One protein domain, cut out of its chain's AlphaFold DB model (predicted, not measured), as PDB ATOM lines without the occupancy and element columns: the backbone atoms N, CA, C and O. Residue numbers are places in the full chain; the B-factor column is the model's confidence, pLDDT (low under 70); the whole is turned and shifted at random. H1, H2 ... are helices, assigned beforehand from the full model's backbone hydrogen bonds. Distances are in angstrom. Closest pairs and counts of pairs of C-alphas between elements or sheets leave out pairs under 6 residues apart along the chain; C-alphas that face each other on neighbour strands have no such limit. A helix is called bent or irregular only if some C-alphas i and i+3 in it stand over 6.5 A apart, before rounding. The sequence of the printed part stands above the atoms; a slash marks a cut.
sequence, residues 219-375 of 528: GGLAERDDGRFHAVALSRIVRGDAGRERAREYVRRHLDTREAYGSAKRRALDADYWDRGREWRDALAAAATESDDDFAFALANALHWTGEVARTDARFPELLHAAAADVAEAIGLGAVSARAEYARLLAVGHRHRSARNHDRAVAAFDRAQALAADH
ATOM      1  N   GLY A 219      11.584 -46.882 -41.761       79.94
ATOM      2  CA  GLY A 219      11.586 -46.751 -40.297       79.94
ATOM      3  C   GLY A 219      12.567 -47.715 -39.625       79.94
ATOM      4  O   GLY A 219      13.405 -47.283 -38.848       79.94
ATOM      5  N   GLY A 220      12.558 -48.997 -40.015       85.69
ATOM      6  CA  GLY A 220      13.493 -49.974 -39.445       85.69
ATOM      7  C   GLY A 220      14.962 -49.704 -39.794       85.69
ATOM      8  O   GLY A 220      15.848 -50.091 -39.043       85.69
ATOM      9  N   LEU A 221      15.237 -49.034 -40.920       86.12
ATOM     10  CA  LEU A 221      16.595 -48.594 -41.268       86.12
ATOM     11  C   LEU A 221      17.032 -47.345 -40.502       86.12
ATOM     12  O   LEU A 221      18.211 -47.183 -40.219       86.12
ATOM     13  N   ALA A 222      16.098 -46.473 -40.142       73.88
ATOM     14  CA  ALA A 222      16.409 -45.297 -39.347       73.88
ATOM     15  C   ALA A 222      16.804 -45.626 -37.908       73.88
ATOM     16  O   ALA A 222      17.730 -45.019 -37.378       73.88
ATOM     17  N   GLU A 223      16.137 -46.611 -37.307       78.06
ATOM     18  CA  GLU A 223      16.448 -47.109 -35.962       78.06
ATOM     19  C   GLU A 223      17.807 -47.824 -35.896       78.06
ATOM     20  O   GLU A 223      18.409 -47.910 -34.831       78.06
ATOM     21  N   ARG A 224      18.291 -48.347 -37.031       80.06
ATOM     22  CA  ARG A 224      19.505 -49.169 -37.106       80.06
ATOM     23  C   ARG A 224      20.795 -48.347 -37.094       80.06
ATOM     24  O   ARG A 224      21.766 -48.777 -36.485       80.06
ATOM     25  N   ASP A 225      20.803 -47.194 -37.759       70.25
ATOM     26  CA  ASP A 225      22.017 -46.408 -38.005       70.25
ATOM     27  C   ASP A 225      21.783 -44.957 -37.617       70.25
ATOM     28  O   ASP A 225      21.718 -44.125 -38.509       70.25
ATOM     29  N   ASP A 226      21.524 -44.672 -36.337       75.25
ATOM     30  CA  ASP A 226      21.481 -43.312 -35.763       75.25
ATOM     31  C   ASP A 226      20.711 -42.234 -36.576       75.25
ATOM     32  O   ASP A 226      20.995 -41.035 -36.506       75.25
ATOM     33  N   GLY A 227      19.730 -42.641 -37.388       81.94
ATOM     34  CA  GLY A 227      19.031 -41.785 -38.346       81.94
ATOM     35  C   GLY A 227      19.778 -41.457 -39.652       81.94
ATOM     36  O   GLY A 227      19.175 -40.841 -40.534       81.94
ATOM     37  N   ARG A 228      21.034 -41.872 -39.871       89.62
ATOM     38  CA  ARG A 228      21.805 -41.635 -41.113       89.62
ATOM     39  C   ARG A 228      21.044 -42.036 -42.374       89.62
ATOM     40  O   ARG A 228      21.030 -41.294 -43.359       89.62
ATOM     41  N   PHE A 229      20.341 -43.167 -42.340       91.19
ATOM     42  CA  PHE A 229      19.536 -43.609 -43.478       91.19
ATOM     43  C   PHE A 229      18.420 -42.609 -43.846       91.19
ATOM     44  O   PHE A 229      18.117 -42.429 -45.029       91.19
ATOM     45  N   HIS A 230      17.833 -41.902 -42.871       91.00
ATOM     46  CA  HIS A 230      16.843 -40.860 -43.155       91.00
ATOM     47  C   HIS A 230      17.436 -39.704 -43.953       91.00
ATOM     48  O   HIS A 230      16.790 -39.248 -44.893       91.00
ATOM     49  N   ALA A 231      18.661 -39.269 -43.652       94.19
ATOM     50  CA  ALA A 231      19.334 -38.241 -44.444       94.19
ATOM     51  C   ALA A 231      19.507 -38.695 -45.905       94.19
ATOM     52  O   ALA A 231      19.232 -37.948 -46.845       94.19
ATOM     53  N   VAL A 232      19.862 -39.965 -46.122       94.56
ATOM     54  CA  VAL A 232      19.997 -40.532 -47.473       94.56
ATOM     55  C   VAL A 232      18.645 -40.605 -48.192       94.56
ATOM     56  O   VAL A 232      18.549 -40.259 -49.371       94.56
ATOM     57  N   ALA A 233      17.569 -40.984 -47.503       93.62
ATOM     58  CA  ALA A 233      16.222 -40.938 -48.070       93.62
ATOM     59  C   ALA A 233      15.805 -39.500 -48.432       93.62
ATOM     60  O   ALA A 233      15.322 -39.260 -49.539       93.62
ATOM     61  N   LEU A 234      16.040 -38.542 -47.531       95.38
ATOM     62  CA  LEU A 234      15.715 -37.128 -47.717       95.38
ATOM     63  C   LEU A 234      16.472 -36.521 -48.896       95.38
ATOM     64  O   LEU A 234      15.844 -35.889 -49.740       95.38
ATOM     65  N   SER A 235      17.775 -36.780 -49.026       95.81
ATOM     66  CA  SER A 235      18.557 -36.310 -50.177       95.81
ATOM     67  C   SER A 235      17.988 -36.804 -51.512       95.81
ATOM     68  O   SER A 235      17.893 -36.038 -52.468       95.81
ATOM     69  N   ARG A 236      17.510 -38.056 -51.585       94.75
ATOM     70  CA  ARG A 236      16.849 -38.580 -52.790       94.75
ATOM     71  C   ARG A 236      15.475 -37.954 -53.039       94.75
ATOM     72  O   ARG A 236      15.102 -37.795 -54.197       94.75
ATOM     73  N   ILE A 237      14.716 -37.640 -51.989       94.81
ATOM     74  CA  ILE A 237      13.406 -36.981 -52.105       94.81
ATOM     75  C   ILE A 237      13.576 -35.549 -52.615       94.81
ATOM     76  O   ILE A 237      12.905 -35.171 -53.572       94.81
ATOM     77  N   VAL A 238      14.495 -34.790 -52.014       94.19
ATOM     78  CA  VAL A 238      14.800 -33.399 -52.374       94.19
ATOM     79  C   VAL A 238      15.221 -33.281 -53.833       94.19
ATOM     80  O   VAL A 238      14.749 -32.388 -54.526       94.19
ATOM     81  N   ARG A 239      16.088 -34.189 -54.297       91.50
ATOM     82  CA  ARG A 239      16.619 -34.178 -55.669       91.50
ATOM     83  C   ARG A 239      15.724 -34.878 -56.695       91.50
ATOM     84  O   ARG A 239      16.136 -35.050 -57.839       91.50
ATOM     85  N   GLY A 240      14.545 -35.344 -56.287       84.75
ATOM     86  CA  GLY A 240      13.504 -35.815 -57.196       84.75
ATOM     87  C   GLY A 240      12.465 -34.727 -57.467       84.75
ATOM     88  O   GLY A 240      12.485 -33.666 -56.850       84.75
ATOM     89  N   ASP A 241      11.488 -35.033 -58.319       71.50
ATOM     90  CA  ASP A 241      10.458 -34.076 -58.764       71.50
ATOM     91  C   ASP A 241       9.574 -33.509 -57.632       71.50
ATOM     92  O   ASP A 241       8.848 -32.539 -57.829       71.50
ATOM     93  N   ALA A 242       9.608 -34.118 -56.442       70.38
ATOM     94  CA  ALA A 242       8.749 -33.763 -55.314       70.38
ATOM     95  C   ALA A 242       9.342 -32.693 -54.367       70.38
ATOM     96  O   ALA A 242       8.611 -32.142 -53.543       70.38
ATOM     97  N   GLY A 243      10.646 -32.403 -54.457       84.81
ATOM     98  CA  GLY A 243      11.296 -31.286 -53.763       84.81
ATOM     99  C   GLY A 243      11.229 -31.286 -52.223       84.81
ATOM    100  O   GLY A 243      11.055 -32.315 -51.561       84.81
ATOM    101  N   ARG A 244      11.411 -30.094 -51.630       89.12
ATOM    102  CA  ARG A 244      11.530 -29.884 -50.169       89.12
ATOM    103  C   ARG A 244      10.234 -30.119 -49.397       89.12
ATOM    104  O   ARG A 244      10.286 -30.631 -48.283       89.12
ATOM    105  N   GLU A 245       9.081 -29.791 -49.976       90.19
ATOM    106  CA  GLU A 245       7.780 -29.999 -49.326       90.19
ATOM    107  C   GLU A 245       7.567 -31.482 -49.003       90.19
ATOM    108  O   GLU A 245       7.254 -31.854 -47.870       90.19
ATOM    109  N   ARG A 246       7.871 -32.369 -49.958       92.00
ATOM    110  CA  ARG A 246       7.768 -33.812 -49.740       92.00
ATOM    111  C   ARG A 246       8.786 -34.338 -48.730       92.00
ATOM    112  O   ARG A 246       8.485 -35.290 -48.008       92.00
ATOM    113  N   ALA A 247       9.973 -33.736 -48.665       93.88
ATOM    114  CA  ALA A 247      10.962 -34.042 -47.634       93.88
ATOM    115  C   ALA A 247      10.429 -33.665 -46.238       93.88
ATOM    116  O   ALA A 247      10.525 -34.459 -45.303       93.88
ATOM    117  N   ARG A 248       9.765 -32.511 -46.118       94.25
ATOM    118  CA  ARG A 248       9.114 -32.056 -44.884       94.25
ATOM    119  C   ARG A 248       7.985 -32.982 -44.441       94.25
ATOM    120  O   ARG A 248       7.910 -33.359 -43.274       94.25
ATOM    121  N   GLU A 249       7.136 -33.414 -45.370       92.69
ATOM    122  CA  GLU A 249       6.097 -34.412 -45.095       92.69
ATOM    123  C   GLU A 249       6.671 -35.768 -44.670       92.69
ATOM    124  O   GLU A 249       6.089 -36.455 -43.831       92.69
ATOM    125  N   TYR A 250       7.791 -36.180 -45.270       92.00
ATOM    126  CA  TYR A 250       8.490 -37.400 -44.882       92.00
ATOM    127  C   TYR A 250       8.979 -37.306 -43.434       92.00
ATOM    128  O   TYR A 250       8.705 -38.220 -42.659       92.00
ATOM    129  N   VAL A 251       9.619 -36.187 -43.063       92.69
ATOM    130  CA  VAL A 251      10.061 -35.924 -41.685       92.69
ATOM    131  C   VAL A 251       8.879 -35.994 -40.724       92.69
ATOM    132  O   VAL A 251       8.903 -36.819 -39.822       92.69
ATOM    133  N   ARG A 252       7.793 -35.250 -40.968       90.50
ATOM    134  CA  ARG A 252       6.600 -35.251 -40.093       90.50
ATOM    135  C   ARG A 252       5.954 -36.627 -39.912       90.50
ATOM    136  O   ARG A 252       5.259 -36.856 -38.931       90.50
ATOM    137  N   ARG A 253       6.103 -37.527 -40.887       88.12
ATOM    138  CA  ARG A 253       5.524 -38.875 -40.825       88.12
ATOM    139  C   ARG A 253       6.408 -39.859 -40.063       88.12
ATOM    140  O   ARG A 253       5.907 -40.902 -39.650       88.12
ATOM    141  N   HIS A 254       7.716 -39.631 -40.015       84.44
ATOM    142  CA  HIS A 254       8.683 -40.647 -39.585       84.44
ATOM    143  C   HIS A 254       9.535 -40.217 -38.398       84.44
ATOM    144  O   HIS A 254      10.102 -41.079 -37.741       84.44
ATOM    145  N   LEU A 255       9.587 -38.920 -38.110       84.50
ATOM    146  CA  LEU A 255      10.292 -38.348 -36.981       84.50
ATOM    147  C   LEU A 255       9.287 -37.598 -36.108       84.50
ATOM    148  O   LEU A 255       8.445 -36.858 -36.618       84.50
ATOM    149  N   ASP A 256       9.385 -37.798 -34.799       81.12
ATOM    150  CA  ASP A 256       8.572 -37.113 -33.799       81.12
ATOM    151  C   ASP A 256       9.494 -36.512 -32.739       81.12
ATOM    152  O   ASP A 256      10.471 -37.136 -32.321       81.12
ATOM    153  N   THR A 257       9.197 -35.290 -32.312       82.94
ATOM    154  CA  THR A 257       9.884 -34.648 -31.196       82.94
ATOM    155  C   THR A 257       8.961 -33.668 -30.492       82.94
ATOM    156  O   THR A 257       8.088 -33.046 -31.097       82.94
ATOM    157  N   ARG A 258       9.184 -33.511 -29.187       84.25
ATOM    158  CA  ARG A 258       8.544 -32.475 -28.361       84.25
ATOM    159  C   ARG A 258       9.475 -31.298 -28.080       84.25
ATOM    160  O   ARG A 258       9.079 -30.362 -27.391       84.25
ATOM    161  N   GLU A 259      10.716 -31.368 -28.553       91.62
ATOM    162  CA  GLU A 259      11.700 -30.310 -28.373       91.62
ATOM    163  C   GLU A 259      11.414 -29.132 -29.315       91.62
ATOM    164  O   GLU A 259      11.101 -29.319 -30.488       91.62
ATOM    165  N   ALA A 260      11.546 -27.906 -28.805       93.69
ATOM    166  CA  ALA A 260      11.437 -26.702 -29.623       93.69
ATOM    167  C   ALA A 260      12.677 -26.530 -30.514       93.69
ATOM    168  O   ALA A 260      13.809 -26.697 -30.048       93.69
ATOM    169  N   TYR A 261      12.485 -26.101 -31.767       95.25
ATOM    170  CA  TYR A 261      13.568 -26.017 -32.752       95.25
ATOM    171  C   TYR A 261      14.754 -25.162 -32.290       95.25
ATOM    172  O   TYR A 261      15.899 -25.557 -32.477       95.25
ATOM    173  N   GLY A 262      14.515 -24.039 -31.605       94.19
ATOM    174  CA  GLY A 262      15.600 -23.191 -31.094       94.19
ATOM    175  C   GLY A 262      16.543 -23.894 -30.103       94.19
ATOM    176  O   GLY A 262      17.726 -23.567 -30.058       94.19
ATOM    177  N   SER A 263      16.045 -24.864 -29.326       95.62
ATOM    178  CA  SER A 263      16.875 -25.698 -28.444       95.62
ATOM    179  C   SER A 263      17.678 -26.713 -29.253       95.62
ATOM    180  O   SER A 263      18.905 -26.735 -29.154       95.62
ATOM    181  N   ALA A 264      16.998 -27.456 -30.130       95.69
ATOM    182  CA  ALA A 264      17.622 -28.476 -30.968       95.69
ATOM    183  C   ALA A 264      18.702 -27.885 -31.892       95.69
ATOM    184  O   ALA A 264      19.773 -28.464 -32.046       95.69
ATOM    185  N   LYS A 265      18.453 -26.692 -32.448       94.69
ATOM    186  CA  LYS A 265      19.404 -25.934 -33.268       94.69
ATOM    187  C   LYS A 265      20.673 -25.587 -32.492       94.69
ATOM    188  O   LYS A 265      21.757 -25.773 -33.025       94.69
ATOM    189  N   ARG A 266      20.552 -25.076 -31.259       95.12
ATOM    190  CA  ARG A 266      21.726 -24.752 -30.428       95.12
ATOM    191  C   ARG A 266      22.529 -26.002 -30.106       95.12
ATOM    192  O   ARG A 266      23.717 -26.013 -30.367       95.12
ATOM    193  N   ARG A 267      21.865 -27.078 -29.672       95.06
ATOM    194  CA  ARG A 267      22.530 -28.364 -29.426       95.06
ATOM    195  C   ARG A 267      23.290 -28.865 -30.655       95.06
ATOM    196  O   ARG A 267      24.402 -29.342 -30.505       95.06
ATOM    197  N   ALA A 268      22.715 -28.740 -31.850       92.44
ATOM    198  CA  ALA A 268      23.373 -29.160 -33.084       92.44
ATOM    199  C   ALA A 268      24.542 -28.255 -33.505       92.44
ATOM    200  O   ALA A 268      25.487 -28.745 -34.118       92.44
ATOM    201  N   LEU A 269      24.490 -26.957 -33.190       88.62
ATOM    202  CA  LEU A 269      25.614 -26.037 -33.394       88.62
ATOM    203  C   LEU A 269      26.747 -26.327 -32.403       88.62
ATOM    204  O   LEU A 269      27.883 -26.477 -32.825       88.62
ATOM    205  N   ASP A 270      26.412 -26.510 -31.126       91.00
ATOM    206  CA  ASP A 270      27.367 -26.764 -30.039       91.00
ATOM    207  C   ASP A 270      27.908 -28.210 -30.037       91.00
ATOM    208  O   ASP A 270      28.739 -28.567 -29.203       91.00
ATOM    209  N   ALA A 271      27.406 -29.070 -30.928       90.62
ATOM    210  CA  ALA A 271      27.805 -30.467 -31.016       90.62
ATOM    211  C   ALA A 271      29.237 -30.606 -31.530       90.62
ATOM    212  O   ALA A 271      29.616 -29.971 -32.524       90.62
ATOM    213  N   ASP A 272      29.983 -31.532 -30.924       89.38
ATOM    214  CA  ASP A 272      31.286 -31.957 -31.419       89.38
ATOM    215  C   ASP A 272      31.186 -32.431 -32.876       89.38
ATOM    216  O   ASP A 272      30.163 -32.970 -33.309       89.38
ATOM    217  N   TYR A 273      32.275 -32.272 -33.630       81.38
ATOM    218  CA  TYR A 273      32.350 -32.592 -35.063       81.38
ATOM    219  C   TYR A 273      31.729 -33.961 -35.416       81.38
ATOM    220  O   TYR A 273      30.950 -34.060 -36.365       81.38
ATOM    221  N   TRP A 274      32.008 -35.000 -34.619       83.88
ATOM    222  CA  TRP A 274      31.516 -36.366 -34.849       83.88
ATOM    223  C   TRP A 274      30.020 -36.553 -34.578       83.88
ATOM    224  O   TRP A 274      29.376 -37.360 -35.247       83.88
ATOM    225  N   ASP A 275      29.452 -35.796 -33.640       89.56
ATOM    226  CA  ASP A 275      28.041 -35.892 -33.255       89.56
ATOM    227  C   ASP A 275      27.145 -34.942 -34.049       89.56
ATOM    228  O   ASP A 275      25.937 -35.157 -34.164       89.56
ATOM    229  N   ARG A 276      27.731 -33.912 -34.661       89.81
ATOM    230  CA  ARG A 276      27.020 -32.842 -35.362       89.81
ATOM    231  C   ARG A 276      26.047 -33.353 -36.419       89.81
ATOM    232  O   ARG A 276      24.918 -32.873 -36.509       89.81
ATOM    233  N   GLY A 277      26.438 -34.375 -37.182       90.88
ATOM    234  CA  GLY A 277      25.554 -35.023 -38.152       90.88
ATOM    235  C   GLY A 277      24.301 -35.620 -37.506       90.88
ATOM    236  O   GLY A 277      23.205 -35.453 -38.037       90.88
ATOM    237  N   ARG A 278      24.449 -36.276 -36.351       92.19
ATOM    238  CA  ARG A 278      23.343 -36.866 -35.584       92.19
ATOM    239  C   ARG A 278      22.429 -35.788 -35.017       92.19
ATOM    240  O   ARG A 278      21.224 -35.830 -35.241       92.19
ATOM    241  N   GLU A 279      23.009 -34.777 -34.383       93.62
ATOM    242  CA  GLU A 279      22.256 -33.700 -33.737       93.62
ATOM    243  C   GLU A 279      21.430 -32.877 -34.740       93.62
ATOM    244  O   GLU A 279      20.273 -32.538 -34.474       93.62
ATOM    245  N   TRP A 280      21.957 -32.625 -35.944       94.25
ATOM    246  CA  TRP A 280      21.174 -31.988 -37.005       94.25
ATOM    247  C   TRP A 280      20.034 -32.863 -37.525       94.25
ATOM    248  O   TRP A 280      18.968 -32.335 -37.851       94.25
ATOM    249  N   ARG A 281      20.220 -34.188 -37.605       93.19
ATOM    250  CA  ARG A 281      19.133 -35.109 -37.973       93.19
ATOM    251  C   ARG A 281      18.032 -35.117 -36.916       93.19
ATOM    252  O   ARG A 281      16.862 -35.077 -37.291       93.19
ATOM    253  N   ASP A 282      18.386 -35.081 -35.636       92.00
ATOM    254  CA  ASP A 282      17.422 -34.999 -34.532       92.00
ATOM    255  C   ASP A 282      16.650 -33.663 -34.555       92.00
ATOM    256  O   ASP A 282      15.436 -33.624 -34.329       92.00
ATOM    257  N   ALA A 283      17.314 -32.562 -34.929       94.25
ATOM    258  CA  ALA A 283      16.689 -31.245 -35.065       94.25
ATOM    259  C   ALA A 283      15.660 -31.145 -36.210       94.25
ATOM    260  O   ALA A 283      14.800 -30.258 -36.180       94.25
ATOM    261  N   LEU A 284      15.696 -32.046 -37.204       94.25
ATOM    262  CA  LEU A 284      14.780 -32.019 -38.355       94.25
ATOM    263  C   LEU A 284      13.312 -32.110 -37.946       94.25
ATOM    264  O   LEU A 284      12.472 -31.439 -38.546       94.25
ATOM    265  N   ALA A 285      12.999 -32.941 -36.950       91.62
ATOM    266  CA  ALA A 285      11.627 -33.146 -36.498       91.62
ATOM    267  C   ALA A 285      11.018 -31.840 -35.963       91.62
ATOM    268  O   ALA A 285       9.900 -31.486 -36.338       91.62
ATOM    269  N   ALA A 286      11.794 -31.086 -35.177       94.00
ATOM    270  CA  ALA A 286      11.394 -29.782 -34.658       94.00
ATOM    271  C   ALA A 286      11.328 -28.733 -35.779       94.00
ATOM    272  O   ALA A 286      10.356 -27.995 -35.889       94.00
ATOM    273  N   ALA A 287      12.318 -28.702 -36.676       95.38
ATOM    274  CA  ALA A 287      12.337 -27.764 -37.799       95.38
ATOM    275  C   ALA A 287      11.156 -27.980 -38.764       95.38
ATOM    276  O   ALA A 287      10.644 -27.045 -39.381       95.38
ATOM    277  N   ALA A 288      10.659 -29.215 -38.884       94.69
ATOM    278  CA  ALA A 288       9.544 -29.538 -39.761       94.69
ATOM    279  C   ALA A 288       8.214 -28.898 -39.336       94.69
ATOM    280  O   ALA A 288       7.279 -28.899 -40.144       94.69
ATOM    281  N   THR A 289       8.101 -28.288 -38.155       91.81
ATOM    282  CA  THR A 289       6.927 -27.501 -37.730       91.81
ATOM    283  C   THR A 289       7.112 -25.983 -37.842       91.81
ATOM    284  O   THR A 289       6.141 -25.263 -37.652       91.81
ATOM    285  N   GLU A 290       8.299 -25.508 -38.233       94.00
ATOM    286  CA  GLU A 290       8.672 -24.081 -38.260       94.00
ATOM    287  C   GLU A 290       8.451 -23.401 -39.630       94.00
ATOM    288  O   GLU A 290       7.606 -23.817 -40.427       94.00
ATOM    289  N   SER A 291       9.178 -22.325 -39.936       92.31
ATOM    290  CA  SER A 291       9.181 -21.731 -41.276       92.31
ATOM    291  C   SER A 291       9.822 -22.667 -42.318       92.31
ATOM    292  O   SER A 291      10.562 -23.594 -41.980       92.31
ATOM    293  N   ASP A 292       9.539 -22.446 -43.606       91.38
ATOM    294  CA  ASP A 292      10.189 -23.214 -44.683       91.38
ATOM    295  C   ASP A 292      11.708 -22.989 -44.719       91.38
ATOM    296  O   ASP A 292      12.463 -23.925 -44.986       91.38
ATOM    297  N   ASP A 293      12.149 -21.774 -44.390       90.69
ATOM    298  CA  ASP A 293      13.556 -21.398 -44.267       90.69
ATOM    299  C   ASP A 293      14.256 -22.155 -43.136       90.69
ATOM    300  O   ASP A 293      15.360 -22.665 -43.325       90.69
ATOM    301  N   ASP A 294      13.613 -22.264 -41.972       92.69
ATOM    302  CA  ASP A 294      14.159 -22.994 -40.827       92.69
ATOM    303  C   ASP A 294      14.279 -24.487 -41.121       92.69
ATOM    304  O   ASP A 294      15.311 -25.100 -40.831       92.69
ATOM    305  N   PHE A 295      13.256 -25.067 -41.756       95.44
ATOM    306  CA  PHE A 295      13.312 -26.453 -42.202       95.44
ATOM    307  C   PHE A 295      14.431 -26.674 -43.225       95.44
ATOM    308  O   PHE A 295      15.196 -27.630 -43.101       95.44
ATOM    309  N   ALA A 296      14.557 -25.794 -44.218       93.94
ATOM    310  CA  ALA A 296      15.604 -25.886 -45.229       93.94
ATOM    311  C   ALA A 296      17.009 -25.717 -44.625       93.94
ATOM    312  O   ALA A 296      17.913 -26.466 -44.987       93.94
ATOM    313  N   PHE A 297      17.187 -24.812 -43.661       91.94
ATOM    314  CA  PHE A 297      18.447 -24.637 -42.939       91.94
ATOM    315  C   PHE A 297      18.849 -25.905 -42.173       91.94
ATOM    316  O   PHE A 297      19.978 -26.382 -42.316       91.94
ATOM    317  N   ALA A 298      17.927 -26.480 -41.394       94.94
ATOM    318  CA  ALA A 298      18.175 -27.719 -40.661       94.94
ATOM    319  C   ALA A 298      18.448 -28.892 -41.616       94.94
ATOM    320  O   ALA A 298      19.350 -29.690 -41.376       94.94
ATOM    321  N   LEU A 299      17.719 -28.967 -42.733       96.31
ATOM    322  CA  LEU A 299      17.898 -29.999 -43.750       96.31
ATOM    323  C   LEU A 299      19.251 -29.909 -44.452       96.31
ATOM    324  O   LEU A 299      19.923 -30.930 -44.563       96.31
ATOM    325  N   ALA A 300      19.682 -28.723 -44.883       95.56
ATOM    326  CA  ALA A 300      20.996 -28.550 -45.500       95.56
ATOM    327  C   ALA A 300      22.119 -29.014 -44.560       95.56
ATOM    328  O   ALA A 300      22.996 -29.770 -44.978       95.56
ATOM    329  N   ASN A 301      22.047 -28.640 -43.279       93.31
ATOM    330  CA  ASN A 301      23.031 -29.044 -42.277       93.31
ATOM    331  C   ASN A 301      22.986 -30.543 -41.966       93.31
ATOM    332  O   ASN A 301      24.032 -31.186 -41.957       93.31
ATOM    333  N   ALA A 302      21.797 -31.121 -41.778       94.88
ATOM    334  CA  ALA A 302      21.646 -32.553 -41.535       94.88
ATOM    335  C   ALA A 302      22.236 -33.377 -42.681       94.88
ATOM    336  O   ALA A 302      22.923 -34.367 -42.442       94.88
ATOM    337  N   LEU A 303      22.005 -32.962 -43.928       96.06
ATOM    338  CA  LEU A 303      22.555 -33.624 -45.106       96.06
ATOM    339  C   LEU A 303      24.076 -33.442 -45.203       96.06
ATOM    340  O   LEU A 303      24.782 -34.435 -45.359       96.06
ATOM    341  N   HIS A 304      24.575 -32.209 -45.077       94.12
ATOM    342  CA  HIS A 304      26.006 -31.908 -45.161       94.12
ATOM    343  C   HIS A 304      26.797 -32.666 -44.095       94.12
ATOM    344  O   HIS A 304      27.657 -33.467 -44.450       94.12
ATOM    345  N   TRP A 305      26.448 -32.497 -42.819       92.69
ATOM    346  CA  TRP A 305      27.184 -33.107 -41.715       92.69
ATOM    347  C   TRP A 305      27.062 -34.627 -41.692       92.69
ATOM    348  O   TRP A 305      28.024 -35.298 -41.350       92.69
ATOM    349  N   THR A 306      25.930 -35.200 -42.121       93.50
ATOM    350  CA  THR A 306      25.828 -36.662 -42.269       93.50
ATOM    351  C   THR A 306      26.755 -37.199 -43.362       93.50
ATOM    352  O   THR A 306      27.264 -38.307 -43.223       93.50
ATOM    353  N   GLY A 307      26.958 -36.451 -44.452       92.31
ATOM    354  CA  GLY A 307      27.928 -36.810 -45.489       92.31
ATOM    355  C   GLY A 307      29.367 -36.640 -45.009       92.31
ATOM    356  O   GLY A 307      30.182 -37.525 -45.232       92.31
ATOM    357  N   GLU A 308      29.629 -35.555 -44.285       88.81
ATOM    358  CA  GLU A 308      30.944 -35.177 -43.764       88.81
ATOM    359  C   GLU A 308      31.502 -36.232 -42.799       88.81
ATOM    360  O   GLU A 308      32.628 -36.697 -42.949       88.81
ATOM    361  N   VAL A 309      30.679 -36.695 -41.849       86.00
ATOM    362  CA  VAL A 309      31.110 -37.715 -40.879       86.00
ATOM    363  C   VAL A 309      31.081 -39.141 -41.442       86.00
ATOM    364  O   VAL A 309      31.532 -40.080 -40.782       86.00
ATOM    365  N   ALA A 310      30.534 -39.350 -42.645       81.88
ATOM    366  CA  ALA A 310      30.427 -40.678 -43.238       81.88
ATOM    367  C   ALA A 310      31.793 -41.156 -43.757       81.88
ATOM    368  O   ALA A 310      32.194 -40.877 -44.885       81.88
ATOM    369  N   ARG A 311      32.494 -41.954 -42.945       73.19
ATOM    370  CA  ARG A 311      33.797 -42.558 -43.274       73.19
ATOM    371  C   ARG A 311      33.654 -43.777 -44.195       73.19
ATOM    372  O   ARG A 311      33.882 -44.908 -43.780       73.19
ATOM    373  N   THR A 312      33.237 -43.564 -45.441       83.19
ATOM    374  CA  THR A 312      32.895 -44.662 -46.360       83.19
ATOM    375  C   THR A 312      33.276 -44.380 -47.809       83.19
ATOM    376  O   THR A 312      33.197 -43.250 -48.283       83.19
ATOM    377  N   ASP A 313      33.610 -45.441 -48.549       82.94
ATOM    378  CA  ASP A 313      33.785 -45.380 -50.006       82.94
ATOM    379  C   ASP A 313      32.454 -45.615 -50.759       82.94
ATOM    380  O   ASP A 313      32.408 -45.709 -51.994       82.94
ATOM    381  N   ALA A 314      31.335 -45.735 -50.038       87.94
ATOM    382  CA  ALA A 314      30.013 -45.764 -50.641       87.94
ATOM    383  C   ALA A 314      29.695 -44.428 -51.331       87.94
ATOM    384  O   ALA A 314      30.222 -43.370 -51.016       87.94
ATOM    385  N   ARG A 315      28.780 -44.455 -52.306       91.19
ATOM    386  CA  ARG A 315      28.454 -43.258 -53.106       91.19
ATOM    387  C   ARG A 315      27.528 -42.262 -52.390       91.19
ATOM    388  O   ARG A 315      27.289 -41.178 -52.909       91.19
ATOM    389  N   PHE A 316      26.935 -42.632 -51.258       93.19
ATOM    390  CA  PHE A 316      25.884 -41.811 -50.655       93.19
ATOM    391  C   PHE A 316      26.338 -40.456 -50.094       93.19
ATOM    392  O   PHE A 316      25.524 -39.537 -50.199       93.19
ATOM    393  N   PRO A 317      27.582 -40.255 -49.609       94.81
ATOM    394  CA  PRO A 317      28.044 -38.922 -49.227       94.81
ATOM    395  C   PRO A 317      27.957 -37.932 -50.397       94.81
ATOM    396  O   PRO A 317      27.486 -36.813 -50.224       94.81
ATOM    397  N   GLU A 318      28.249 -38.369 -51.632       95.06
ATOM    398  CA  GLU A 318      28.082 -37.522 -52.825       95.06
ATOM    399  C   GLU A 318      26.633 -37.050 -53.013       95.06
ATOM    400  O   GLU A 318      26.394 -35.923 -53.447       95.06
ATOM    401  N   LEU A 319      25.658 -37.927 -52.739       95.81
ATOM    402  CA  LEU A 319      24.240 -37.589 -52.850       95.81
ATOM    403  C   LEU A 319      23.825 -36.616 -51.742       95.81
ATOM    404  O   LEU A 319      23.095 -35.666 -52.026       95.81
ATOM    405  N   LEU A 320      24.280 -36.862 -50.512       96.69
ATOM    406  CA  LEU A 320      24.000 -36.023 -49.351       96.69
ATOM    407  C   LEU A 320      24.513 -34.601 -49.569       96.69
ATOM    408  O   LEU A 320      23.734 -33.658 -49.475       96.69
ATOM    409  N   HIS A 321      25.783 -34.453 -49.949       97.00
ATOM    410  CA  HIS A 321      26.387 -33.152 -50.210       97.00
ATOM    411  C   HIS A 321      25.744 -32.432 -51.400       97.00
ATOM    412  O   HIS A 321      25.444 -31.247 -51.296       97.00
ATOM    413  N   ALA A 322      25.434 -33.140 -52.492       96.38
ATOM    414  CA  ALA A 322      24.707 -32.534 -53.612       96.38
ATOM    415  C   ALA A 322      23.330 -32.002 -53.182       96.38
ATOM    416  O   ALA A 322      22.947 -30.896 -53.543       96.38
ATOM    417  N   ALA A 323      22.583 -32.778 -52.393       96.94
ATOM    418  CA  ALA A 323      21.281 -32.345 -51.902       96.94
ATOM    419  C   ALA A 323      21.400 -31.198 -50.885       96.94
ATOM    420  O   ALA A 323      20.548 -30.316 -50.874       96.94
ATOM    421  N   ALA A 324      22.442 -31.188 -50.051       96.81
ATOM    422  CA  ALA A 324      22.721 -30.083 -49.139       96.81
ATOM    423  C   ALA A 324      22.988 -28.776 -49.902       96.81
ATOM    424  O   ALA A 324      22.423 -27.747 -49.535       96.81
ATOM    425  N   ALA A 325      23.775 -28.834 -50.983       95.69
ATOM    426  CA  ALA A 325      24.033 -27.692 -51.857       95.69
ATOM    427  C   ALA A 325      22.739 -27.167 -52.502       95.69
ATOM    428  O   ALA A 325      22.415 -25.991 -52.340       95.69
ATOM    429  N   ASP A 326      21.942 -28.058 -53.111       95.00
ATOM    430  CA  ASP A 326      20.655 -27.713 -53.740       95.00
ATOM    431  C   ASP A 326      19.684 -27.044 -52.735       95.00
ATOM    432  O   ASP A 326      18.971 -26.091 -53.062       95.00
ATOM    433  N   VAL A 327      19.632 -27.535 -51.487       94.94
ATOM    434  CA  VAL A 327      18.781 -26.953 -50.433       94.94
ATOM    435  C   VAL A 327      19.307 -25.594 -49.986       94.94
ATOM    436  O   VAL A 327      18.509 -24.667 -49.864       94.94
ATOM    437  N   ALA A 328      20.613 -25.473 -49.747       92.50
ATOM    438  CA  ALA A 328      21.243 -24.243 -49.278       92.50
ATOM    439  C   ALA A 328      21.138 -23.107 -50.306       92.50
ATOM    440  O   ALA A 328      20.795 -21.980 -49.945       92.50
ATOM    441  N   GLU A 329      21.371 -23.405 -51.587       92.75
ATOM    442  CA  GLU A 329      21.247 -22.440 -52.683       92.75
ATOM    443  C   GLU A 329      19.826 -21.871 -52.766       92.75
ATOM    444  O   GLU A 329      19.638 -20.656 -52.847       92.75
ATOM    445  N   ALA A 330      18.812 -22.729 -52.646       89.31
ATOM    446  CA  ALA A 330      17.419 -22.322 -52.765       89.31
ATOM    447  C   ALA A 330      16.920 -21.379 -51.653       89.31
ATOM    448  O   ALA A 330      15.857 -20.780 -51.815       89.31
ATOM    449  N   ILE A 331      17.655 -21.254 -50.543       86.56
ATOM    450  CA  ILE A 331      17.378 -20.301 -49.453       86.56
ATOM    451  C   ILE A 331      18.472 -19.228 -49.310       86.56
ATOM    452  O   ILE A 331      18.573 -18.569 -48.274       86.56
ATOM    453  N   GLY A 332      19.304 -19.053 -50.342       87.00
ATOM    454  CA  GLY A 332      20.305 -17.986 -50.413       87.00
ATOM    455  C   GLY A 332      21.523 -18.176 -49.505       87.00
ATOM    456  O   GLY A 332      22.217 -17.205 -49.210       87.00
ATOM    457  N   LEU A 333      21.817 -19.399 -49.053       83.25
ATOM    458  CA  LEU A 333      22.986 -19.696 -48.219       83.25
ATOM    459  C   LEU A 333      24.199 -20.072 -49.081       83.25
ATOM    460  O   LEU A 333      24.654 -21.216 -49.073       83.25
ATOM    461  N   GLY A 334      24.733 -19.095 -49.820       84.69
ATOM    462  CA  GLY A 334      25.826 -19.310 -50.779       84.69
ATOM    463  C   GLY A 334      27.059 -19.998 -50.180       84.69
ATOM    464  O   GLY A 334      27.572 -20.946 -50.766       84.69
ATOM    465  N   ALA A 335      27.481 -19.600 -48.975       80.25
ATOM    466  CA  ALA A 335      28.627 -20.211 -48.293       80.25
ATOM    467  C   ALA A 335      28.401 -21.696 -47.942       80.25
ATOM    468  O   ALA A 335      29.299 -22.518 -48.110       80.25
ATOM    469  N   VAL A 336      27.191 -22.060 -47.498       82.44
ATOM    470  CA  VAL A 336      26.838 -23.457 -47.179       82.44
ATOM    471  C   VAL A 336      26.753 -24.291 -48.457       82.44
ATOM    472  O   VAL A 336      27.215 -25.430 -48.471       82.44
ATOM    473  N   SER A 337      26.214 -23.718 -49.538       89.38
ATOM    474  CA  SER A 337      26.181 -24.379 -50.845       89.38
ATOM    475  C   SER A 337      27.593 -24.669 -51.367       89.38
ATOM    476  O   SER A 337      27.898 -25.815 -51.697       89.38
ATOM    477  N   ALA A 338      28.492 -23.677 -51.323       89.75
ATOM    478  CA  ALA A 338      29.891 -23.841 -51.720       89.75
ATOM    479  C   ALA A 338      30.615 -24.909 -50.882       89.75
ATOM    480  O   ALA A 338      31.275 -25.787 -51.436       89.75
ATOM    481  N   ARG A 339      30.430 -24.903 -49.554       91.44
ATOM    482  CA  ARG A 339      31.003 -25.915 -48.651       91.44
ATOM    483  C   ARG A 339      30.478 -27.322 -48.937       91.44
ATOM    484  O   ARG A 339      31.244 -28.282 -48.925       91.44
ATOM    485  N   ALA A 340      29.187 -27.461 -49.229       92.62
ATOM    486  CA  ALA A 340      28.608 -28.744 -49.604       92.62
ATOM    487  C   ALA A 340      29.140 -29.240 -50.960       92.62
ATOM    488  O   ALA A 340      29.498 -30.409 -51.075       92.62
ATOM    489  N   GLU A 341      29.264 -28.378 -51.970       95.88
ATOM    490  CA  GLU A 341      29.851 -28.760 -53.261       95.88
ATOM    491  C   GLU A 341      31.333 -29.144 -53.127       95.88
ATOM    492  O   GLU A 341      31.775 -30.140 -53.704       95.88
ATOM    493  N   TYR A 342      32.083 -28.419 -52.298       95.19
ATOM    494  CA  TYR A 342      33.459 -28.747 -51.945       95.19
ATOM    495  C   TYR A 342      33.570 -30.141 -51.307       95.19
ATOM    496  O   TYR A 342      34.280 -31.004 -51.832       95.19
ATOM    497  N   ALA A 343      32.784 -30.421 -50.263       94.25
ATOM    498  CA  ALA A 343      32.754 -31.731 -49.609       94.25
ATOM    499  C   ALA A 343      32.309 -32.852 -50.569       94.25
ATOM    500  O   ALA A 343      32.844 -33.963 -50.552       94.25
ATOM    501  N   ARG A 344      31.391 -32.560 -51.504       95.75
ATOM    502  CA  ARG A 344      31.010 -33.498 -52.571       95.75
ATOM    503  C   ARG A 344      32.204 -33.882 -53.438       95.75
ATOM    504  O   ARG A 344      32.347 -35.056 -53.784       95.75
ATOM    505  N   LEU A 345      33.031 -32.915 -53.833       96.12
ATOM    506  CA  LEU A 345      34.213 -33.157 -54.659       96.12
ATOM    507  C   LEU A 345      35.264 -33.976 -53.903       96.12
ATOM    508  O   LEU A 345      35.812 -34.913 -54.487       96.12
ATOM    509  N   LEU A 346      35.465 -33.711 -52.608       92.81
ATOM    510  CA  LEU A 346      36.312 -34.541 -51.745       92.81
ATOM    511  C   LEU A 346      35.790 -35.982 -51.659       92.81
ATOM    512  O   LEU A 346      36.540 -36.923 -51.921       92.81
ATOM    513  N   ALA A 347      34.490 -36.176 -51.412       91.62
ATOM    514  CA  ALA A 347      33.869 -37.502 -51.363       91.62
ATOM    515  C   ALA A 347      34.023 -38.278 -52.687       91.62
ATOM    516  O   ALA A 347      34.316 -39.478 -52.686       91.62
ATOM    517  N   VAL A 348      33.882 -37.601 -53.836       92.31
ATOM    518  CA  VAL A 348      34.179 -38.191 -55.155       92.31
ATOM    519  C   VAL A 348      35.651 -38.603 -55.230       92.31
ATOM    520  O   VAL A 348      35.947 -39.711 -55.683       92.31
ATOM    521  N   GLY A 349      36.564 -37.732 -54.798       90.94
ATOM    522  CA  GLY A 349      38.001 -37.987 -54.766       90.94
ATOM    523  C   GLY A 349      38.358 -39.233 -53.959       90.94
ATOM    524  O   GLY A 349      38.967 -40.163 -54.491       90.94
ATOM    525  N   HIS A 350      37.902 -39.303 -52.707       87.50
ATOM    526  CA  HIS A 350      38.177 -40.424 -51.807       87.50
ATOM    527  C   HIS A 350      37.625 -41.749 -52.333       87.50
ATOM    528  O   HIS A 350      38.348 -42.743 -52.336       87.50
ATOM    529  N   ARG A 351      36.412 -41.775 -52.899       86.38
ATOM    530  CA  ARG A 351      35.852 -43.000 -53.493       86.38
ATOM    531  C   ARG A 351      36.675 -43.538 -54.671       86.38
ATOM    532  O   ARG A 351      36.685 -44.742 -54.928       86.38
ATOM    533  N   HIS A 352      37.340 -42.662 -55.423       85.56
ATOM    534  CA  HIS A 352      38.105 -43.021 -56.625       85.56
ATOM    535  C   HIS A 352      39.611 -43.189 -56.374       85.56
ATOM    536  O   HIS A 352      40.368 -43.320 -57.332       85.56
ATOM    537  N   ARG A 353      40.070 -43.246 -55.117       80.31
ATOM    538  CA  ARG A 353      41.504 -43.345 -54.764       80.31
ATOM    539  C   ARG A 353      42.191 -44.679 -55.096       80.31
ATOM    540  O   ARG A 353      43.354 -44.854 -54.766       80.31
ATOM    541  N   SER A 354      41.483 -45.621 -55.718       74.50
ATOM    542  CA  SER A 354      42.007 -46.937 -56.111       74.50
ATOM    543  C   SER A 354      42.796 -46.893 -57.426       74.50
ATOM    544  O   SER A 354      42.542 -46.046 -58.288       74.50
ATOM    545  N   ALA A 355      43.688 -47.874 -57.628       63.06
ATOM    546  CA  ALA A 355      44.705 -47.922 -58.689       63.06
ATOM    547  C   ALA A 355      44.229 -47.621 -60.127       63.06
ATOM    548  O   ALA A 355      45.002 -47.145 -60.958       63.06
ATOM    549  N   ARG A 356      42.955 -47.874 -60.450       70.88
ATOM    550  CA  ARG A 356      42.380 -47.652 -61.793       70.88
ATOM    551  C   ARG A 356      41.567 -46.372 -61.941       70.88
ATOM    552  O   ARG A 356      41.108 -46.069 -63.040       70.88
ATOM    553  N   ASN A 357      41.362 -45.642 -60.852       80.25
ATOM    554  CA  ASN A 357      40.551 -44.432 -60.827       80.25
ATOM    555  C   ASN A 357      41.331 -43.203 -60.334       80.25
ATOM    556  O   ASN A 357      40.726 -42.140 -60.209       80.25
ATOM    557  N   HIS A 358      42.656 -43.304 -60.143       88.25
ATOM    558  CA  HIS A 358      43.510 -42.197 -59.700       88.25
ATOM    559  C   HIS A 358      43.271 -40.896 -60.481       88.25
ATOM    560  O   HIS A 358      43.101 -39.849 -59.866       88.25
ATOM    561  N   ASP A 359      43.152 -40.950 -61.813       91.31
ATOM    562  CA  ASP A 359      42.893 -39.748 -62.624       91.31
ATOM    563  C   ASP A 359      41.538 -39.095 -62.303       91.31
ATOM    564  O   ASP A 359      41.416 -37.871 -62.300       91.31
ATOM    565  N   ARG A 360      40.510 -39.897 -61.988       91.56
ATOM    566  CA  ARG A 360      39.195 -39.381 -61.570       91.56
ATOM    567  C   ARG A 360      39.254 -38.755 -60.185       91.56
ATOM    568  O   ARG A 360      38.585 -37.748 -59.966       91.56
ATOM    569  N   ALA A 361      40.021 -39.352 -59.274       92.25
ATOM    570  CA  ALA A 361      40.232 -38.806 -57.942       92.25
ATOM    571  C   ALA A 361      41.001 -37.480 -57.998       92.25
ATOM    572  O   ALA A 361      40.520 -36.481 -57.473       92.25
ATOM    573  N   VAL A 362      42.126 -37.436 -58.722       95.19
ATOM    574  CA  VAL A 362      42.923 -36.217 -58.934       95.19
ATOM    575  C   VAL A 362      42.068 -35.108 -59.549       95.19
ATOM    576  O   VAL A 362      42.008 -34.020 -58.990       95.19
ATOM    577  N   ALA A 363      41.297 -35.394 -60.604       96.75
ATOM    578  CA  ALA A 363      40.407 -34.405 -61.216       96.75
ATOM    579  C   ALA A 363      39.267 -33.925 -60.292       96.75
ATOM    580  O   ALA A 363      38.658 -32.880 -60.537       96.75
ATOM    581  N   ALA A 364      38.898 -34.693 -59.265       96.31
ATOM    582  CA  ALA A 364      37.940 -34.249 -58.257       96.31
ATOM    583  C   ALA A 364      38.603 -33.305 -57.246       96.31
ATOM    584  O   ALA A 364      38.060 -32.232 -56.998       96.31
ATOM    585  N   PHE A 365      39.796 -33.650 -56.753       96.62
ATOM    586  CA  PHE A 365      40.558 -32.789 -55.850       96.62
ATOM    587  C   PHE A 365      41.022 -31.488 -56.519       96.62
ATOM    588  O   PHE A 365      40.904 -30.435 -55.906       96.62
ATOM    589  N   ASP A 366      41.435 -31.521 -57.790       97.19
ATOM    590  CA  ASP A 366      41.766 -30.310 -58.559       97.19
ATOM    591  C   ASP A 366      40.568 -29.346 -58.626       97.19
ATOM    592  O   ASP A 366      40.713 -28.137 -58.466       97.19
ATOM    593  N   ARG A 367      39.352 -29.881 -58.819       97.75
ATOM    594  CA  ARG A 367      38.122 -29.074 -58.808       97.75
ATOM    595  C   ARG A 367      37.776 -28.556 -57.415       97.75
ATOM    596  O   ARG A 367      37.299 -27.434 -57.313       97.75
ATOM    597  N   ALA A 368      38.006 -29.345 -56.366       96.50
ATOM    598  CA  ALA A 368      37.804 -28.902 -54.987       96.50
ATOM    599  C   ALA A 368      38.768 -27.763 -54.627       96.50
ATOM    600  O   ALA A 368      38.354 -26.781 -54.023       96.50
ATOM    601  N   GLN A 369      40.026 -27.855 -55.065       95.38
ATOM    602  CA  GLN A 369      41.023 -26.807 -54.873       95.38
ATOM    603  C   GLN A 369      40.665 -25.529 -55.644       95.38
ATOM    604  O   GLN A 369      40.765 -24.442 -55.086       95.38
ATOM    605  N   ALA A 370      40.211 -25.651 -56.897       95.94
ATOM    606  CA  ALA A 370      39.731 -24.506 -57.672       95.94
ATOM    607  C   ALA A 370      38.531 -23.825 -56.996       95.94
ATOM    608  O   ALA A 370      38.510 -22.608 -56.881       95.94
ATOM    609  N   LEU A 371      37.581 -24.610 -56.480       95.75
ATOM    610  CA  LEU A 371      36.449 -24.076 -55.726       95.75
ATOM    611  C   LEU A 371      36.904 -23.380 -54.434       95.75
ATOM    612  O   LEU A 371      36.396 -22.316 -54.109       95.75
ATOM    613  N   ALA A 372      37.875 -23.940 -53.712       94.19
ATOM    614  CA  ALA A 372      38.413 -23.303 -52.513       94.19
ATOM    615  C   ALA A 372      39.133 -21.977 -52.815       94.19
ATOM    616  O   ALA A 372      39.067 -21.052 -52.016       94.19
ATOM    617  N   ALA A 373      39.759 -21.840 -53.989       91.88
ATOM    618  CA  ALA A 373      40.382 -20.584 -54.411       91.88
ATOM    619  C   ALA A 373      39.370 -19.444 -54.640       91.88
ATOM    620  O   ALA A 373      39.731 -18.277 -54.506       91.88
ATOM    621  N   ASP A 374      38.113 -19.776 -54.952       91.69
ATOM    622  CA  ASP A 374      37.027 -18.806 -55.142       91.69
ATOM    623  C   ASP A 374      36.295 -18.459 -53.823       91.69
ATOM    624  O   ASP A 374      35.406 -17.602 -53.809       91.69
ATOM    625  N   HIS A 375      36.644 -19.118 -52.709       88.88
ATOM    626  CA  HIS A 375      35.944 -18.998 -51.430       88.88
ATOM    627  C   HIS A 375      36.904 -19.053 -50.228       88.88
ATOM    628  O   HIS A 375      37.245 -20.133 -49.757       88.88
TER     629      HIS A 375
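AT A GLANCE: This is residues 219 to 375 of the 528 residues of an uncharacterized protein of Salarchaeum sp. JOR-1 (UniProt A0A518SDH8). Six helices, H4 to H9, make a zigzag row that turns a corner at H5 and another at H7, each helix after H4 folding back beside the one before it in the chain; H6, H7 and H8 are an up-and-down bundle, with H5 and then H4 beyond H6 and with H9 beyond H8. H2 crosses H6 and H7 on one side of this row, H3 folds back from H2, and the short H1 makes a corner with H2. The printed part has 157 residues with nine named helices, H1 to H9 in chain order, and no named strand; the class is all helix. It is compact, with a radius of gyration of the C-alphas of 15.5 A, and spans 49 by 34 by 34 A.

HOW THE PARTS SIT: H8, residues 334 to 351, is the longest helix. It touches H7, residues 316 to 329, at Ser 337 and Ala 325, whose C-alphas are 4.1 A apart, at a shallow tilt of 14 degrees, opposite ways. H6, residues 292 to 308, touches H7 at Gly 307 and Pro 317, C-alphas 4.3 A apart. H6, H7 and H8 form an up-and-down bundle, each running against the one before. H6 and H8 only just touch, with 3 pairs of C-alphas within 8 A, the closest those of His 304 and Ala 340, 6.0 A apart; H8 does so with residues 336 to 343 alone. H9, residues 358 to 373, touches H8, with the C-alphas of Ala 361 and Gly 349 4.0 A apart, and is apart from H6 and H7. H5, residues 273 to 287, touches H6 at a shallow tilt of 26 degrees, with the C-alphas of Gly 277 and Trp 305 4.4 A apart. H4, residues 261 to 269, touches H5, with the C-alphas of Ala 268 and Glu 279 4.7 A apart. The hub is H2, residues 228 to 238, which touches H7 at a steep tilt of 51 degrees, with the C-alphas of Ser 235 and Ala 323 5.1 A apart. H3, residues 243 to 254, forms a helical hairpin with H2, with the C-alphas of Arg 244 and Val 238 5.3 A apart. H1, residues 219 to 224, and H2 touch only at the corner, with the C-alphas of Ala 222 and Phe 229 5.4 A apart. Every O i to N i+4 pair is within hydrogen-bond range in H2, H3, H4, H6, H7 and H8, against 1 of 2 in H1, 7 of 11 in H5 and 11 of 12 in H9.

IN THESE COORDINATES: H1 begins at C-alpha 219, (11.586, -46.751, -40.297). From first to last C-alpha, H8 measures 25.9 A, H6 24.0 A, H9 22.5 A, H5 20.8 A and H7 20.0 A. H5 is irregular, but only just: C-alphas 274 and 277 are 6.9 A apart. H9 ends at C-alpha 373, (40.382, -20.584, -54.411).

THE WHOLE: The two C-alphas farthest apart, those of Arg 258 and Arg 356, are 49.9 A from each other. The printed part has no cut, and no link is long. Mean pLDDT of the printed part is 90.2, and residue 355 is under 70.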